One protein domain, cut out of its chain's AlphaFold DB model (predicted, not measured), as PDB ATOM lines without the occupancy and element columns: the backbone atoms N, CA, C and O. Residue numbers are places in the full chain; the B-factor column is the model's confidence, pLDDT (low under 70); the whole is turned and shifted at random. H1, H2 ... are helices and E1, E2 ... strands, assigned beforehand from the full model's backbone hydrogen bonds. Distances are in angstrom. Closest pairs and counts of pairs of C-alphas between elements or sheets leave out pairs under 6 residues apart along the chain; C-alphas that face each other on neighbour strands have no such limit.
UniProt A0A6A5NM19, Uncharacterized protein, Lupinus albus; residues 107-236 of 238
ATOM      1  N   SER A 107       1.936  27.764 -44.740       55.19
ATOM      2  CA  SER A 107       3.027  28.172 -45.636       55.19
ATOM      3  C   SER A 107       3.084  29.672 -45.953       55.19
ATOM      4  O   SER A 107       4.138  30.156 -46.373       55.19
ATOM      5  N   VAL A 108       1.976  30.403 -45.788       61.06
ATOM      6  CA  VAL A 108       1.907  31.860 -46.026       61.06
ATOM      7  C   VAL A 108       2.466  32.642 -44.828       61.06
ATOM      8  O   VAL A 108       2.811  33.819 -44.957       61.06
ATOM      9  N   LEU A 109       2.630  31.981 -43.678       64.69
ATOM     10  CA  LEU A 109       3.164  32.592 -42.472       64.69
ATOM     11  C   LEU A 109       4.662  32.895 -42.612       64.69
ATOM     12  O   LEU A 109       5.482  32.077 -43.056       64.69
ATOM     13  N   GLN A 110       5.026  34.112 -42.221       69.94
ATOM     14  CA  GLN A 110       6.389  34.619 -42.273       69.94
ATOM     15  C   GLN A 110       6.951  34.817 -40.863       69.94
ATOM     16  O   GLN A 110       6.218  35.231 -39.966       69.94
ATOM     17  N   PRO A 111       8.254  34.550 -40.655       67.62
ATOM     18  CA  PRO A 111       8.912  34.869 -39.398       67.62
ATOM     19  C   PRO A 111       9.018  36.391 -39.265       67.62
ATOM     20  O   PRO A 111       9.806  37.016 -39.982       67.62
ATOM     21  N   GLY A 112       8.207  36.967 -38.377       66.31
ATOM     22  CA  GLY A 112       8.105  38.414 -38.190       66.31
ATOM     23  C   GLY A 112       7.713  39.196 -39.454       66.31
ATOM     24  O   GLY A 112       7.472  38.641 -40.529       66.31
ATOM     25  N   TYR A 113       7.681  40.524 -39.324       67.50
ATOM     26  CA  TYR A 113       7.452  41.435 -40.448       67.50
ATOM     27  C   TYR A 113       8.783  41.870 -41.058       67.50
ATOM     28  O   TYR A 113       9.489  42.699 -40.489       67.50
ATOM     29  N   LYS A 114       9.118  41.356 -42.247       60.50
ATOM     30  CA  LYS A 114      10.354  41.757 -42.947       60.50
ATOM     31  C   LYS A 114      10.313  43.195 -43.474       60.50
ATOM     32  O   LYS A 114      11.356  43.828 -43.585       60.50
ATOM     33  N   LEU A 115       9.122  43.695 -43.807       66.44
ATOM     34  CA  LEU A 115       8.874  45.059 -44.278       66.44
ATOM     35  C   LEU A 115       7.517  45.522 -43.728       66.44
ATOM     36  O   LEU A 115       6.498  45.320 -44.390       66.44
ATOM     37  N   PRO A 116       7.457  46.072 -42.503       69.12
ATOM     38  CA  PRO A 116       6.204  46.604 -41.997       69.12
ATOM     39  C   PRO A 116       5.730  47.792 -42.853       69.12
ATOM     40  O   PRO A 116       6.563  48.525 -43.399       69.12
ATOM     41  N   PRO A 117       4.407  48.012 -42.963       72.88
ATOM     42  CA  PRO A 117       3.864  49.177 -43.648       72.88
ATOM     43  C   PRO A 117       4.435  50.485 -43.085       72.88
ATOM     44  O   PRO A 117       4.672  50.618 -41.882       72.88
ATOM     45  N   SER A 118       4.629  51.480 -43.951       72.88
ATOM     46  CA  SER A 118       4.990  52.829 -43.511       72.88
ATOM     47  C   SER A 118       3.893  53.391 -42.604       72.88
ATOM     48  O   SER A 118       2.733  53.408 -43.009       72.88
ATOM     49  N   GLY A 119       4.259  53.881 -41.418       75.50
ATOM     50  CA  GLY A 119       3.311  54.472 -40.464       75.50
ATOM     51  C   GLY A 119       3.059  53.650 -39.198       75.50
ATOM     52  O   GLY A 119       2.316  54.110 -38.337       75.50
ATOM     53  N   ILE A 120       3.693  52.480 -39.037       81.12
ATOM     54  CA  ILE A 120       3.702  51.797 -37.736       81.12
ATOM     55  C   ILE A 120       4.484  52.614 -36.696       81.12
ATOM     56  O   ILE A 120       5.493  53.242 -37.019       81.12
ATOM     57  N   CYS A 121       4.034  52.597 -35.440       80.25
ATOM     58  CA  CYS A 121       4.739  53.279 -34.357       80.25
ATOM     59  C   CYS A 121       6.042  52.549 -33.981       80.25
ATOM     60  O   CYS A 121       6.173  51.334 -34.167       80.25
ATOM     61  N   ASP A 122       6.990  53.277 -33.385       82.00
ATOM     62  CA  ASP A 122       8.295  52.725 -32.994       82.00
ATOM     63  C   ASP A 122       8.181  51.578 -31.979       82.00
ATOM     64  O   ASP A 122       8.971  50.636 -32.016       82.00
ATOM     65  N   MET A 123       7.172  51.612 -31.102       81.38
ATOM     66  CA  MET A 123       6.938  50.550 -30.118       81.38
ATOM     67  C   MET A 123       6.496  49.246 -30.796       81.38
ATOM     68  O   MET A 123       7.077  48.192 -30.541       81.38
ATOM     69  N   LEU A 124       5.524  49.305 -31.713       82.12
ATOM     70  CA  LEU A 124       5.099  48.138 -32.489       82.12
ATOM     71  C   LEU A 124       6.250  47.614 -33.351       82.12
ATOM     72  O   LEU A 124       6.456  46.404 -33.422       82.12
ATOM     73  N   LYS A 125       7.039  48.513 -33.949       83.25
ATOM     74  CA  LYS A 125       8.235  48.149 -34.712       83.25
ATOM     75  C   LYS A 125       9.231  47.361 -33.862       83.25
ATOM     76  O   LYS A 125       9.624  46.268 -34.257       83.25
ATOM     77  N   PHE A 126       9.554  47.858 -32.668       81.56
ATOM     78  CA  PHE A 126      10.431  47.169 -31.722       81.56
ATOM     79  C   PHE A 126       9.903  45.774 -31.352       81.56
ATOM     80  O   PHE A 126      10.666  44.813 -31.304       81.56
ATOM     81  N   HIS A 127       8.588  45.629 -31.155       79.69
ATOM     82  CA  HIS A 127       7.980  44.326 -30.874       79.69
ATOM     83  C   HIS A 127       7.990  43.358 -32.060       79.69
ATOM     84  O   HIS A 127       8.026  42.149 -31.843       79.69
ATOM     85  N   LEU A 128       7.918  43.858 -33.295       78.38
ATOM     86  CA  LEU A 128       7.984  43.031 -34.504       78.38
ATOM     87  C   LEU A 128       9.417  42.618 -34.858       78.38
ATOM     88  O   LEU A 128       9.603  41.565 -35.461       78.38
ATOM     89  N   GLU A 129      10.404  43.425 -34.467       77.81
ATOM     90  CA  GLU A 129      11.841  43.157 -34.622       77.81
ATOM     91  C   GLU A 129      12.438  42.360 -33.441       77.81
ATOM     92  O   GLU A 129      13.628  42.046 -33.443       77.81
ATOM     93  N   GLY A 130      11.624  42.039 -32.430       74.19
ATOM     94  CA  GLY A 130      12.044  41.300 -31.240       74.19
ATOM     95  C   GLY A 130      12.605  39.906 -31.548       74.19
ATOM     96  O   GLY A 130      12.299  39.296 -32.568       74.19
ATOM     97  N   SER A 131      13.421  39.379 -30.630       66.69
ATOM     98  CA  SER A 131      14.075  38.068 -30.773       66.69
ATOM     99  C   SER A 131      13.147  36.868 -30.558       66.69
ATOM    100  O   SER A 131      13.559  35.734 -30.785       66.69
ATOM    101  N   GLU A 132      11.926  37.096 -30.072       72.56
ATOM    102  CA  GLU A 132      10.922  36.052 -29.875       72.56
ATOM    103  C   GLU A 132      10.351  35.612 -31.224       72.56
ATOM    104  O   GLU A 132       9.917  36.438 -32.033       72.56
ATOM    105  N   TYR A 133      10.340  34.302 -31.469       69.88
ATOM    106  CA  TYR A 133       9.846  33.762 -32.726       69.88
ATOM    107  C   TYR A 133       8.324  33.906 -32.814       69.88
ATOM    108  O   TYR A 133       7.584  33.259 -32.079       69.88
ATOM    109  N   LYS A 134       7.848  34.748 -33.738       78.38
ATOM    110  CA  LYS A 134       6.414  34.965 -33.975       78.38
ATOM    111  C   LYS A 134       6.096  34.830 -35.452       78.38
ATOM    112  O   LYS A 134       6.751  35.442 -36.303       78.38
ATOM    113  N   MET A 135       5.072  34.042 -35.753       77.88
ATOM    114  CA  MET A 135       4.570  33.889 -37.112       77.88
ATOM    115  C   MET A 135       3.650  35.057 -37.419       77.88
ATOM    116  O   MET A 135       2.801  35.423 -36.611       77.88
ATOM    117  N   THR A 136       3.830  35.676 -38.575       76.81
ATOM    118  CA  THR A 136       3.007  36.803 -38.994       76.81
ATOM    119  C   THR A 136       2.462  36.593 -40.389       76.81
ATOM    120  O   THR A 136       3.097  35.976 -41.246       76.81
ATOM    121  N   LEU A 137       1.263  37.112 -40.595       76.94
ATOM    122  CA  LEU A 137       0.556  37.112 -41.852       76.94
ATOM    123  C   LEU A 137       0.199  38.560 -42.207       76.94
ATOM    124  O   LEU A 137      -0.486  39.219 -41.417       76.94
ATOM    125  N   PRO A 138       0.649  39.076 -43.359       69.25
ATOM    126  CA  PRO A 138       0.134  40.328 -43.894       69.25
ATOM    127  C   PRO A 138      -1.334  40.185 -44.284       69.25
ATOM    128  O   PRO A 138      -1.718  39.222 -44.944       69.25
ATOM    129  N   VAL A 139      -2.154  41.149 -43.865       68.56
ATOM    130  CA  VAL A 139      -3.549  41.251 -44.300       68.56
ATOM    131  C   VAL A 139      -3.608  42.177 -45.503       68.56
ATOM    132  O   VAL A 139      -3.420  43.386 -45.371       68.56
ATOM    133  N   GLU A 140      -3.890  41.609 -46.673       61.19
ATOM    134  CA  GLU A 140      -4.109  42.364 -47.904       61.19
ATOM    135  C   GLU A 140      -5.493  42.040 -48.490       61.19
ATOM    136  O   GLU A 140      -5.779  40.872 -48.759       61.19
ATOM    137  N   PRO A 141      -6.359  43.045 -48.727       54.41
ATOM    138  CA  PRO A 141      -6.198  44.466 -48.402       54.41
ATOM    139  C   PRO A 141      -6.349  44.750 -46.896       54.41
ATOM    140  O   PRO A 141      -7.109  44.086 -46.194       54.41
ATOM    141  N   THR A 142      -5.660  45.784 -46.405       65.81
ATOM    142  CA  THR A 142      -5.843  46.266 -45.029       65.81
ATOM    143  C   THR A 142      -7.272  46.770 -44.832       65.81
ATOM    144  O   THR A 142      -7.867  47.366 -45.736       65.81
ATOM    145  N   PHE A 143      -7.846  46.538 -43.651       67.50
ATOM    146  CA  PHE A 143      -9.232  46.917 -43.372       67.50
ATOM    147  C   PHE A 143      -9.341  47.814 -42.139       67.50
ATOM    148  O   PHE A 143      -8.533  47.762 -41.211       67.50
ATOM    149  N   ARG A 144     -10.366  48.669 -42.157       69.12
ATOM    150  CA  ARG A 144     -10.688  49.600 -41.076       69.12
ATOM    151  C   ARG A 144     -11.760  48.981 -40.194       69.12
ATOM    152  O   ARG A 144     -12.817  48.596 -40.688       69.12
ATOM    153  N   THR A 145     -11.513  48.917 -38.898       66.06
ATOM    154  CA  THR A 145     -12.482  48.425 -37.916       66.06
ATOM    155  C   THR A 145     -12.549  49.369 -36.725       66.06
ATOM    156  O   THR A 145     -11.584  50.064 -36.417       66.06
ATOM    157  N   LYS A 146     -13.708  49.432 -36.069       67.12
ATOM    158  CA  LYS A 146     -13.853  50.178 -34.819       67.12
ATOM    159  C   LYS A 146     -13.582  49.240 -33.638       67.12
ATOM    160  O   LYS A 146     -14.036  48.091 -33.691       67.12
ATOM    161  N   PRO A 147     -12.910  49.703 -32.572       60.97
ATOM    162  CA  PRO A 147     -12.729  48.907 -31.362       60.97
ATOM    163  C   PRO A 147     -14.085  48.407 -30.842       60.97
ATOM    164  O   PRO A 147     -15.041  49.180 -30.767       60.97
ATOM    165  N   GLY A 148     -14.194  47.115 -30.521       55.91
ATOM    166  CA  GLY A 148     -15.434  46.514 -30.004       55.91
ATOM    167  C   GLY A 148     -16.581  46.381 -31.018       55.91
ATOM    168  O   GLY A 148     -17.697  46.031 -30.636       55.91
ATOM    169  N   CYS A 149     -16.351  46.659 -32.306       55.94
ATOM    170  CA  CYS A 149     -17.362  46.465 -33.342       55.94
ATOM    171  C   CYS A 149     -17.456  45.000 -33.772       55.94
ATOM    172  O   CYS A 149     -16.456  44.285 -33.799       55.94
ATOM    173  N   LYS A 150     -18.656  44.580 -34.195       51.84
ATOM    174  CA  LYS A 150     -18.955  43.201 -34.600       51.84
ATOM    175  C   LYS A 150     -18.027  42.668 -35.703       51.84
ATOM    176  O   LYS A 150     -17.764  41.476 -35.758       51.84
ATOM    177  N   CYS A 151     -17.470  43.570 -36.511       49.28
ATOM    178  CA  CYS A 151     -16.506  43.271 -37.566       49.28
ATOM    179  C   CYS A 151     -15.203  42.639 -37.044       49.28
ATOM    180  O   CYS A 151     -14.561  41.902 -37.783       49.28
ATOM    181  N   PHE A 152     -14.816  42.884 -35.781       49.88
ATOM    182  CA  PHE A 152     -13.744  42.111 -35.149       49.88
ATOM    183  C   PHE A 152     -14.135  40.637 -35.051       49.88
ATOM    184  O   PHE A 152     -13.307  39.797 -35.355       49.88
ATOM    185  N   TYR A 153     -15.384  40.313 -34.709       48.53
ATOM    186  CA  TYR A 153     -15.848  38.930 -34.555       48.53
ATOM    187  C   TYR A 153     -15.896  38.156 -35.876       48.53
ATOM    188  O   TYR A 153     -15.618  36.961 -35.881       48.53
ATOM    189  N   ASP A 154     -16.194  38.834 -36.988       47.62
ATOM    190  CA  ASP A 154     -16.202  38.210 -38.318       47.62
ATOM    191  C   ASP A 154     -14.773  37.948 -38.840       47.62
ATOM    192  O   ASP A 154     -14.557  37.004 -39.595       47.62
ATOM    193  N   VAL A 155     -13.781  38.731 -38.389       46.00
ATOM    194  CA  VAL A 155     -12.348  38.506 -38.672       46.00
ATOM    195  C   VAL A 155     -11.685  37.579 -37.630       46.00
ATOM    196  O   VAL A 155     -10.640  36.995 -37.900       46.00
ATOM    197  N   ALA A 156     -12.290  37.401 -36.449       47.94
ATOM    198  CA  ALA A 156     -11.690  36.725 -35.291       47.94
ATOM    199  C   ALA A 156     -11.838  35.211 -35.223       47.94
ATOM    200  O   ALA A 156     -11.278  34.603 -34.314       47.94
ATOM    201  N   ARG A 157     -12.546  34.565 -36.149       53.41
ATOM    202  CA  ARG A 157     -12.741  33.106 -36.102       53.41
ATOM    203  C   ARG A 157     -11.502  32.315 -36.547       53.41
ATOM    204  O   ARG A 157     -11.616  31.386 -37.337       53.41
ATOM    205  N   ILE A 158     -10.322  32.688 -36.057       55.78
ATOM    206  CA  ILE A 158      -9.056  32.042 -36.410       55.78
ATOM    207  C   ILE A 158      -8.773  30.878 -35.459       55.78
ATOM    208  O   ILE A 158      -8.403  29.812 -35.930       55.78
ATOM    209  N   ILE A 159      -9.019  31.016 -34.150       57.81
ATOM    210  CA  ILE A 159      -8.961  29.882 -33.212       57.81
ATOM    211  C   ILE A 159     -10.322  29.705 -32.570       57.81
ATOM    212  O   ILE A 159     -10.798  30.645 -31.953       57.81
ATOM    213  N   ASN A 160     -10.932  28.533 -32.749       58.72
ATOM    214  CA  ASN A 160     -12.056  27.980 -31.978       58.72
ATOM    215  C   ASN A 160     -13.166  28.960 -31.514       58.72
ATOM    216  O   ASN A 160     -13.826  28.747 -30.503       58.72
ATOM    217  N   ASN A 161     -13.445  30.010 -32.297       60.88
ATOM    218  CA  ASN A 161     -14.365  31.112 -31.967       60.88
ATOM    219  C   ASN A 161     -13.912  32.067 -30.841       60.88
ATOM    220  O   ASN A 161     -14.749  32.797 -30.302       60.88
ATOM    221  N   SER A 162     -12.621  32.110 -30.515       57.72
ATOM    222  CA  SER A 162     -12.029  33.105 -29.622       57.72
ATOM    223  C   SER A 162     -12.273  34.530 -30.123       57.72
ATOM    224  O   SER A 162     -12.298  34.808 -31.326       57.72
ATOM    225  N   LEU A 163     -12.490  35.445 -29.180       66.56
ATOM    226  CA  LEU A 163     -12.764  36.849 -29.457       66.56
ATOM    227  C   LEU A 163     -11.505  37.672 -29.174       66.56
ATOM    228  O   LEU A 163     -10.807  37.430 -28.195       66.56
ATOM    229  N   PHE A 164     -11.252  38.693 -29.995       70.44
ATOM    230  CA  PHE A 164     -10.277  39.741 -29.676       70.44
ATOM    231  C   PHE A 164     -10.867  40.690 -28.626       70.44
ATOM    232  O   PHE A 164     -11.315  41.794 -28.948       70.44
ATOM    233  N   ASP A 165     -10.963  40.222 -27.387       71.50
ATOM    234  CA  ASP A 165     -11.579  40.943 -26.273       71.50
ATOM    235  C   ASP A 165     -10.602  41.885 -25.555       71.50
ATOM    236  O   ASP A 165     -11.024  42.876 -24.951       71.50
ATOM    237  N   TYR A 166      -9.299  41.639 -25.687       81.69
ATOM    238  CA  TYR A 166      -8.253  42.478 -25.128       81.69
ATOM    239  C   TYR A 166      -7.600  43.347 -26.204       81.69
ATOM    240  O   TYR A 166      -6.922  42.854 -27.102       81.69
ATOM    241  N   ILE A 167      -7.770  44.664 -26.104       84.06
ATOM    242  CA  ILE A 167      -7.141  45.630 -27.010       84.06
ATOM    243  C   ILE A 167      -6.090  46.423 -26.240       84.06
ATOM    244  O   ILE A 167      -6.422  47.244 -25.384       84.06
ATOM    245  N   ASP A 168      -4.827  46.225 -26.600       85.25
ATOM    246  CA  ASP A 168      -3.706  47.005 -26.103       85.25
ATOM    247  C   ASP A 168      -3.329  48.085 -27.122       85.25
ATOM    248  O   ASP A 168      -2.633  47.843 -28.112       85.25
ATOM    249  N   ARG A 169      -3.801  49.310 -26.872       82.31
ATOM    250  CA  ARG A 169      -3.464  50.474 -27.703       82.31
ATOM    251  C   ARG A 169      -2.013  50.922 -27.550       82.31
ATOM    252  O   ARG A 169      -1.489  51.536 -28.468       82.31
ATOM    253  N   SER A 170      -1.352  50.615 -26.431       81.81
ATOM    254  CA  SER A 170       0.069  50.946 -26.267       81.81
ATOM    255  C   SER A 170       0.935  50.078 -27.176       81.81
ATOM    256  O   SER A 170       1.869  50.571 -27.807       81.81
ATOM    257  N   LEU A 171       0.547  48.810 -27.329       82.44
ATOM    258  CA  LEU A 171       1.219  47.846 -28.192       82.44
ATOM    259  C   LEU A 171       0.670  47.812 -29.620       82.44
ATOM    260  O   LEU A 171       1.270  47.154 -30.467       82.44
ATOM    261  N   TYR A 172      -0.433  48.516 -29.892       86.69
ATOM    262  CA  TYR A 172      -1.152  48.506 -31.170       86.69
ATOM    263  C   TYR A 172      -1.573  47.087 -31.597       86.69
ATOM    264  O   TYR A 172      -1.446  46.688 -32.762       86.69
ATOM    265  N   LYS A 173      -2.049  46.305 -30.617       87.44
ATOM    266  CA  LYS A 173      -2.464  44.908 -30.787       87.44
ATOM    267  C   LYS A 173      -3.829  44.649 -30.177       87.44
ATOM    268  O   LYS A 173      -4.128  45.113 -29.082       87.44
ATOM    269  N   ALA A 174      -4.647  43.867 -30.869       84.50
ATOM    270  CA  ALA A 174      -5.813  43.229 -30.269       84.50
ATOM    271  C   ALA A 174      -5.485  41.749 -30.093       84.50
ATOM    272  O   ALA A 174      -5.118  41.105 -31.070       84.50
ATOM    273  N   LEU A 175      -5.558  41.236 -28.870       82.94
ATOM    274  CA  LEU A 175      -5.180  39.876 -28.508       82.94
ATOM    275  C   LEU A 175      -6.423  39.000 -28.380       82.94
ATOM    276  O   LEU A 175      -7.428  39.410 -27.807       82.94
ATOM    277  N   ALA A 176      -6.317  37.801 -28.927       81.31
ATOM    278  CA  ALA A 176      -7.210  36.688 -28.696       81.31
ATOM    279  C   ALA A 176      -6.367  35.540 -28.152       81.31
ATOM    280  O   ALA A 176      -5.221  35.319 -28.564       81.31
ATOM    281  N   PHE A 177      -6.949  34.826 -27.208       79.25
ATOM    282  CA  PHE A 177      -6.318  33.715 -26.529       79.25
ATOM    283  C   PHE A 177      -7.234  32.511 -26.613       79.25
ATOM    284  O   PHE A 177      -8.433  32.634 -26.349       79.25
ATOM    285  N   ASP A 178      -6.676  31.355 -26.957       77.56
ATOM    286  CA  ASP A 178      -7.423  30.111 -26.869       77.56
ATOM    287  C   ASP A 178      -6.515  28.879 -26.830       77.56
ATOM    288  O   ASP A 178      -5.295  28.945 -27.033       77.56
ATOM    289  N   TYR A 179      -7.148  27.742 -26.584       76.25
ATOM    290  CA  TYR A 179      -6.566  26.424 -26.723       76.25
ATOM    291  C   TYR A 179      -6.922  25.851 -28.098       76.25
ATOM    292  O   TYR A 179      -8.089  25.754 -28.472       76.25
ATOM    293  N   ILE A 180      -5.895  25.471 -28.856       75.50
ATOM    294  CA  ILE A 180      -6.043  24.721 -30.097       75.50
ATOM    295  C   ILE A 180      -6.048  23.237 -29.741       75.50
ATOM    296  O   ILE A 180      -5.066  22.712 -29.203       75.50
ATOM    297  N   ASP A 181      -7.156  22.571 -30.047       72.44
ATOM    298  CA  ASP A 181      -7.269  21.126 -29.910       72.44
ATOM    299  C   ASP A 181      -6.391  20.436 -30.947       72.44
ATOM    300  O   ASP A 181      -6.357  20.804 -32.123       72.44
ATOM    301  N   ILE A 182      -5.662  19.425 -30.496       69.31
ATOM    302  CA  ILE A 182      -4.762  18.684 -31.368       69.31
ATOM    303  C   ILE A 182      -5.549  17.579 -32.048       69.31
ATOM    304  O   ILE A 182      -6.437  16.967 -31.451       69.31
ATOM    305  N   SER A 183      -5.215  17.330 -33.316       69.62
ATOM    306  CA  SER A 183      -5.846  16.277 -34.099       69.62
ATOM    307  C   SER A 183      -5.865  14.955 -33.315       69.62
ATOM    308  O   SER A 183      -4.838  14.572 -32.743       69.62
ATOM    309  N   PRO A 184      -6.980  14.196 -33.337       68.69
ATOM    310  CA  PRO A 184      -7.070  12.877 -32.704       68.69
ATOM    311  C   PRO A 184      -5.999  11.884 -33.182       68.69
ATOM    312  O   PRO A 184      -5.771  10.863 -32.534       68.69
ATOM    313  N   ALA A 185      -5.331  12.180 -34.304       70.50
ATOM    314  CA  ALA A 185      -4.161  11.453 -34.788       70.50
ATOM    315  C   ALA A 185      -2.959  11.497 -33.816       70.50
ATOM    316  O   ALA A 185      -2.085  10.635 -33.903       70.50
ATOM    317  N   TYR A 186      -2.927  12.445 -32.871       69.56
ATOM    318  CA  TYR A 186      -1.858  12.622 -31.881       69.56
ATOM    319  C   TYR A 186      -2.400  12.535 -30.438       69.56
ATOM    320  O   TYR A 186      -2.411  13.528 -29.713       69.56
ATOM    321  N   PRO A 187      -2.801  11.338 -29.967       63.47
ATOM    322  CA  PRO A 187      -3.560  11.150 -28.721       63.47
ATOM    323  C   PRO A 187      -2.793  11.476 -27.426       63.47
ATOM    324  O   PRO A 187      -3.376  11.456 -26.344       63.47
ATOM    325  N   PHE A 188      -1.488  11.746 -27.508       66.88
ATOM    326  CA  PHE A 188      -0.646  12.075 -26.351       66.88
ATOM    327  C   PHE A 188      -0.545  13.574 -26.073       66.88
ATOM    328  O   PHE A 188       0.061  13.968 -25.078       66.88
ATOM    329  N   LEU A 189      -1.115  14.408 -26.941       65.56
ATOM    330  CA  LEU A 189      -1.114  15.846 -26.769       65.56
ATOM    331  C   LEU A 189      -2.560  16.312 -26.579       65.56
ATOM    332  O   LEU A 189      -3.434  15.992 -27.377       65.56
ATOM    333  N   THR A 190      -2.824  17.029 -25.490       67.31
ATOM    334  CA  THR A 190      -4.196  17.363 -25.081       67.31
ATOM    335  C   THR A 190      -4.715  18.634 -25.743       67.31
ATOM    336  O   THR A 190      -5.854  18.661 -26.183       67.31
ATOM    337  N   SER A 191      -3.893  19.685 -25.804       75.38
ATOM    338  CA  SER A 191      -4.254  21.002 -26.350       75.38
ATOM    339  C   SER A 191      -3.037  21.924 -26.331       75.38
ATOM    340  O   SER A 191      -2.236  21.852 -25.392       75.38
ATOM    341  N   ILE A 192      -2.936  22.837 -27.292       76.44
ATOM    342  CA  ILE A 192      -1.857  23.829 -27.370       76.44
ATOM    343  C   ILE A 192      -2.413  25.200 -27.055       76.44
ATOM    344  O   ILE A 192      -3.401  25.629 -27.640       76.44
ATOM    345  N   ARG A 193      -1.753  25.914 -26.153       82.00
ATOM    346  CA  ARG A 193      -2.062  27.313 -25.911       82.00
ATOM    347  C   ARG A 193      -1.547  28.165 -27.070       82.00
ATOM    348  O   ARG A 193      -0.353  28.133 -27.362       82.00
ATOM    349  N   ALA A 194      -2.424  28.961 -27.669       80.69
ATOM    350  CA  ALA A 194      -2.062  29.863 -28.750       80.69
ATOM    351  C   ALA A 194      -2.551  31.286 -28.480       80.69
ATOM    352  O   ALA A 194      -3.677  31.514 -28.029       80.69
ATOM    353  N   TRP A 195      -1.692  32.246 -28.803       83.25
ATOM    354  CA  TRP A 195      -2.037  33.658 -28.810       83.25
ATOM    355  C   TRP A 195      -2.120  34.130 -30.251       83.25
ATOM    356  O   TRP A 195      -1.196  33.927 -31.039       83.25
ATOM    357  N   ILE A 196      -3.209  34.807 -30.593       81.88
ATOM    358  CA  ILE A 196      -3.313  35.529 -31.855       81.88
ATOM    359  C   ILE A 196      -3.440  37.005 -31.550       81.88
ATOM    360  O   ILE A 196      -4.152  37.415 -30.641       81.88
ATOM    361  N   SER A 197      -2.731  37.819 -32.313       84.62
ATOM    362  CA  SER A 197      -2.808  39.266 -32.249       84.62
ATOM    363  C   SER A 197      -3.185  39.825 -33.612       84.62
ATOM    364  O   SER A 197      -2.504  39.547 -34.595       84.62
ATOM    365  N   LEU A 198      -4.210  40.669 -33.680       83.62
ATOM    366  CA  LEU A 198      -4.357  41.590 -34.802       83.62
ATOM    367  C   LEU A 198      -3.442  42.781 -34.568       83.62
ATOM    368  O   LEU A 198      -3.497  43.419 -33.518       83.62
ATOM    369  N   LEU A 199      -2.609  43.073 -35.557       85.50
ATOM    370  CA  LEU A 199      -1.730  44.230 -35.579       85.50
ATOM    371  C   LEU A 199      -2.456  45.363 -36.292       85.50
ATOM    372  O   LEU A 199      -2.910  45.190 -37.432       85.50
ATOM    373  N   PHE A 200      -2.555  46.512 -35.632       85.38
ATOM    374  CA  PHE A 200      -3.228  47.670 -36.201       85.38
ATOM    375  C   PHE A 200      -2.386  48.942 -36.146       85.38
ATOM    376  O   PHE A 200      -1.374  49.027 -35.463       85.38
ATOM    377  N   MET A 201      -2.803  49.940 -36.915       85.31
ATOM    378  CA  MET A 201      -2.285  51.306 -36.886       85.31
ATOM    379  C   MET A 201      -3.454  52.270 -36.673       85.31
ATOM    380  O   MET A 201      -4.591  51.960 -37.038       85.31
ATOM    381  N   GLU A 202      -3.181  53.438 -36.104       78.12
ATOM    382  CA  GLU A 202      -4.164  54.516 -35.970       78.12
ATOM    383  C   GLU A 202      -3.914  55.574 -37.059       78.12
ATOM    384  O   GLU A 202      -2.785  56.017 -37.256       78.12
ATOM    385  N   ASP A 203      -4.962  55.988 -37.776       74.44
ATOM    386  CA  ASP A 203      -4.914  57.006 -38.852       74.44
ATOM    387  C   ASP A 203      -5.263  58.406 -38.299       74.44
ATOM    388  O   ASP A 203      -6.014  59.177 -38.890       74.44
ATOM    389  N   GLY A 204      -4.832  58.699 -37.064       70.56
ATOM    390  CA  GLY A 204      -5.164  59.940 -36.343       70.56
ATOM    391  C   GLY A 204      -6.634  60.079 -35.909       70.56
ATOM    392  O   GLY A 204      -6.982  61.045 -35.234       70.56
ATOM    393  N   ASN A 205      -7.494  59.122 -36.265       75.00
ATOM    394  CA  ASN A 205      -8.859  58.999 -35.768       75.00
ATOM    395  C   ASN A 205      -8.918  57.888 -34.709       75.00
ATOM    396  O   ASN A 205      -8.843  56.708 -35.050       75.00
ATOM    397  N   GLU A 206      -9.084  58.269 -33.440       69.38
ATOM    398  CA  GLU A 206      -9.048  57.365 -32.275       69.38
ATOM    399  C   GLU A 206     -10.133  56.268 -32.279       69.38
ATOM    400  O   GLU A 206     -10.052  55.306 -31.504       69.38
ATOM    401  N   ASP A 207     -11.134  56.402 -33.153       73.00
ATOM    402  CA  ASP A 207     -12.245  55.461 -33.303       73.00
ATOM    403  C   ASP A 207     -12.030  54.429 -34.421       73.00
ATOM    404  O   ASP A 207     -12.863  53.533 -34.588       73.00
ATOM    405  N   VAL A 208     -10.956  54.541 -35.212       73.44
ATOM    406  CA  VAL A 208     -10.718  53.679 -36.381       73.44
ATOM    407  C   VAL A 208      -9.335  53.040 -36.323       73.44
ATOM    408  O   VAL A 208      -8.307  53.704 -36.425       73.44
ATOM    409  N   MET A 209      -9.326  51.714 -36.239       78.94
ATOM    410  CA  MET A 209      -8.133  50.875 -36.277       78.94
ATOM    411  C   MET A 209      -7.929  50.324 -37.682       78.94
ATOM    412  O   MET A 209      -8.843  49.748 -38.278       78.94
ATOM    413  N   HIS A 210      -6.718  50.472 -38.201       82.31
ATOM    414  CA  HIS A 210      -6.304  49.918 -39.482       82.31
ATOM    415  C   HIS A 210      -5.556  48.618 -39.258       82.31
ATOM    416  O   HIS A 210      -4.374  48.643 -38.923       82.31
ATOM    417  N   VAL A 211      -6.233  47.488 -39.442       80.62
ATOM    418  CA  VAL A 211      -5.613  46.172 -39.289       80.62
ATOM    419  C   VAL A 211      -4.805  45.863 -40.541       80.62
ATOM    420  O   VAL A 211      -5.333  45.879 -41.655       80.62
ATOM    421  N   PHE A 212      -3.517  45.595 -40.346       80.25
ATOM    422  CA  PHE A 212      -2.584  45.287 -41.430       80.25
ATOM    423  C   PHE A 212      -1.946  43.910 -41.301       80.25
ATOM    424  O   PHE A 212      -1.351  43.419 -42.257       80.25
ATOM    425  N   GLY A 213      -2.056  43.287 -40.128       79.56
ATOM    426  CA  GLY A 213      -1.369  42.043 -39.856       79.56
ATOM    427  C   GLY A 213      -2.067  41.169 -38.846       79.56
ATOM    428  O   GLY A 213      -2.773  41.652 -37.965       79.56
ATOM    429  N   ILE A 214      -1.801  39.875 -38.956       80.81
ATOM    430  CA  ILE A 214      -2.091  38.892 -37.923       80.81
ATOM    431  C   ILE A 214      -0.759  38.347 -37.438       80.81
ATOM    432  O   ILE A 214       0.134  38.066 -38.234       80.81
ATOM    433  N   GLN A 215      -0.609  38.224 -36.134       83.38
ATOM    434  CA  GLN A 215       0.526  37.590 -35.490       83.38
ATOM    435  C   GLN A 215       0.011  36.395 -34.699       83.38
ATOM    436  O   GLN A 215      -0.942  36.528 -33.942       83.38
ATOM    437  N   MET A 216       0.636  35.242 -34.879       81.62
ATOM    438  CA  MET A 216       0.401  34.040 -34.096       81.62
ATOM    439  C   MET A 216       1.653  33.751 -33.276       81.62
ATOM    440  O   MET A 216       2.775  33.744 -33.797       81.62
ATOM    441  N   ASP A 217       1.441  33.533 -31.988       82.00
ATOM    442  CA  ASP A 217       2.478  33.252 -31.014       82.00
ATOM    443  C   ASP A 217       2.155  31.923 -30.313       82.00
ATOM    444  O   ASP A 217       1.106  31.744 -29.685       82.00
ATOM    445  N   LEU A 218       3.073  30.977 -30.508       76.31
ATOM    446  CA  LEU A 218       3.049  29.605 -30.006       76.31
ATOM    447  C   LEU A 218       4.307  29.334 -29.159       76.31
ATOM    448  O   LEU A 218       4.728  28.184 -29.059       76.31
ATOM    449  N   CYS A 219       4.934  30.375 -28.581       65.25
ATOM    450  CA  CYS A 219       6.264  30.308 -27.951       65.25
ATOM    451  C   CYS A 219       6.421  29.234 -26.857       65.25
ATOM    452  O   CYS A 219       7.542  28.840 -26.550       65.25
ATOM    453  N   GLU A 220       5.334  28.724 -26.270       70.50
ATOM    454  CA  GLU A 220       5.412  27.593 -25.333       70.50
ATOM    455  C   GLU A 220       5.810  26.268 -26.023       70.50
ATOM    456  O   GLU A 220       6.312  25.364 -25.357       70.50
ATOM    457  N   PHE A 221       5.623  26.151 -27.343       73.75
ATOM    458  CA  PHE A 221       5.756  24.898 -28.098       73.75
ATOM    459  C   PHE A 221       6.684  24.985 -29.313       73.75
ATOM    460  O   PHE A 221       7.136  23.947 -29.795       73.75
ATOM    461  N   ALA A 222       6.979  26.186 -29.816       79.00
ATOM    462  CA  ALA A 222       7.810  26.362 -31.002       79.00
ATOM    463  C   ALA A 222       8.590  27.684 -30.974       79.00
ATOM    464  O   ALA A 222       8.035  28.747 -30.699       79.00
ATOM    465  N   ASN A 223       9.879  27.608 -31.307       81.31
ATOM    466  CA  ASN A 223      10.835  28.721 -31.317       81.31
ATOM    467  C   ASN A 223      11.444  28.965 -32.708       81.31
ATOM    468  O   ASN A 223      12.345  29.791 -32.871       81.31
ATOM    469  N   SER A 224      10.979  28.234 -33.719       78.62
ATOM    470  CA  SER A 224      11.445  28.333 -35.099       78.62
ATOM    471  C   SER A 224      10.295  28.176 -36.086       78.62
ATOM    472  O   SER A 224       9.204  27.711 -35.747       78.62
ATOM    473  N   LYS A 225      10.548  28.549 -37.344       78.94
ATOM    474  CA  LYS A 225       9.551  28.430 -38.411       78.94
ATOM    475  C   LYS A 225       9.177  26.985 -38.659       78.94
ATOM    476  O   LYS A 225       8.006  26.676 -38.847       78.94
ATOM    477  N   GLU A 226      10.177  26.126 -38.665       80.12
ATOM    478  CA  GLU A 226      10.044  24.709 -38.938       80.12
ATOM    479  C   GLU A 226       9.202  24.034 -37.853       80.12
ATOM    480  O   GLU A 226       8.255  23.328 -38.185       80.12
ATOM    481  N   GLU A 227       9.464  24.334 -36.576       80.25
ATOM    482  CA  GLU A 227       8.674  23.810 -35.455       80.25
ATOM    483  C   GLU A 227       7.219  24.274 -35.507       80.25
ATOM    484  O   GLU A 227       6.321  23.458 -35.311       80.25
ATOM    485  N   VAL A 228       6.959  25.552 -35.819       76.38
ATOM    486  CA  VAL A 228       5.568  26.006 -35.950       76.38
ATOM    487  C   VAL A 228       4.888  25.349 -37.152       76.38
ATOM    488  O   VAL A 228       3.739  24.937 -37.043       76.38
ATOM    489  N   LEU A 229       5.567  25.218 -38.294       79.31
ATOM    490  CA  LEU A 229       4.988  24.543 -39.458       79.31
ATOM    491  C   LEU A 229       4.673  23.071 -39.170       79.31
ATOM    492  O   LEU A 229       3.621  22.598 -39.588       79.31
ATOM    493  N   TRP A 230       5.535  22.365 -38.433       79.75
ATOM    494  CA  TRP A 230       5.240  21.009 -37.965       79.75
ATOM    495  C   TRP A 230       4.049  20.983 -37.019       79.75
ATOM    496  O   TRP A 230       3.211  20.094 -37.126       79.75
ATOM    497  N   LEU A 231       3.939  21.969 -36.131       77.06
ATOM    498  CA  LEU A 231       2.795  22.078 -35.236       77.06
ATOM    499  C   LEU A 231       1.494  22.253 -36.017       77.06
ATOM    500  O   LEU A 231       0.530  21.547 -35.758       77.06
ATOM    501  N   LEU A 232       1.479  23.151 -37.001       75.88
ATOM    502  CA  LEU A 232       0.315  23.383 -37.855       75.88
ATOM    503  C   LEU A 232      -0.053  22.140 -38.676       75.88
ATOM    504  O   LEU A 232      -1.237  21.850 -38.829       75.88
ATOM    505  N   ASP A 233       0.938  21.376 -39.138       77.00
ATOM    506  CA  ASP A 233       0.719  20.089 -39.810       77.00
ATOM    507  C   ASP A 233       0.095  19.051 -38.858       77.00
ATOM    508  O   ASP A 233      -0.900  18.411 -39.193       77.00
ATOM    509  N   MET A 234       0.593  18.956 -37.618       73.00
ATOM    510  CA  MET A 234       0.018  18.083 -36.583       73.00
ATOM    511  C   MET A 234      -1.410  18.484 -36.181       73.00
ATOM    512  O   MET A 234      -2.209  17.645 -35.759       73.00
ATOM    513  N   LEU A 235      -1.735  19.769 -36.307       71.44
ATOM    514  CA  LEU A 235      -3.064  20.314 -36.052       71.44
ATOM    515  C   LEU A 235      -4.036  20.095 -37.228       71.44
ATOM    516  O   LEU A 235      -5.206  20.439 -37.089       71.44
ATOM    517  N   ASP A 236      -3.586  19.532 -38.360       69.00
ATOM    518  CA  ASP A 236      -4.326  19.528 -39.640       69.00
ATOM    519  C   ASP A 236      -4.870  20.931 -39.970       69.00
ATOM    520  O   ASP A 236      -6.018  21.100 -40.394       69.00
TER     521      ASP A 236
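This is residues 107 to 236 of the 238 residues of an uncharacterized protein of Lupinus albus (UniProt A0A6A5NM19). The domain is one long, strongly twisted antiparallel sheet of five strands, with three short helices scattered round it, H1, H2 and H3, each only grazing the sheet and touching no other helix. E4 runs through its middle, E1 and E5 bend sharply, and the loop between E3 and E4 reaches one end of the longest axis while the turn between E4 and E5 reaches the other. The printed part has 130 residues with three named helices and five named strands, in the order H1 E1 H2 E2 E3 E4 E5 H3; the sheet's order is E1 E5 E4 E3 E2, and the class is mixed, helices and strands. It is compact, with a radius of gyration of the C-alphas of 15.0 A, yet elongated in outline, spanning 49 by 31 by 24 A.

In the sheet, E1 is residues 135 to 145, 22.4 A long, and bends by 89 degrees at residue 141. E5, residues 209 to 217, is 21.2 A long and bends by 70 degrees at residue 212. E4, residues 192 to 202, measures 32.0 A, from C-alpha 192 at (-1.857, 23.829, -27.370) to C-alpha 202 at (-4.164, 54.516, -35.970). E3 is residues 173 to 180, 20.5 A long, and E2 is residues 166 to 168. The helices are H1, residues 122 to 128, beginning at C-alpha 122 at (8.295, 52.725, -32.994); H2, residues 150 to 155; and H3, residues 225 to 234, 14.2 A long.

E2, E3, E4 and E5 form a meander, each strand the antiparallel neighbour of the one before, and each step is a hairpin. E5 and E4 stand at 157 degrees, with N 197 and O 215 at 2.7 A. E4 and E3 stand at 163 degrees, with N 176 and O 196 at 2.8 A. E3 and E2 stand at 143 degrees, with N 168 and O 173 at 2.8 A. E1, an edge strand, is antiparallel to E5 at 158 degrees, with N 137 and O 214 at 2.8 A. H1 only grazes the sheet with residues 124 to 128, H2 with residues 151 to 155 and H3 with residues 225 to 231. The closest C-alphas of E1 and H2 are those of Thr 145 and Cys 151, 6.5 A apart. In H1, H2 and H3 every O i to N i+4 pair is within hydrogen-bond range.

The C-alphas farthest apart, of Pro 187 and Gly 204, are 49.4 A apart. The printed part has no cut, and the one long link joins E3 to E4. Mean pLDDT of the printed part is 72.5; 49 residues are under 70, among them 107 to 116 and 138 to 163.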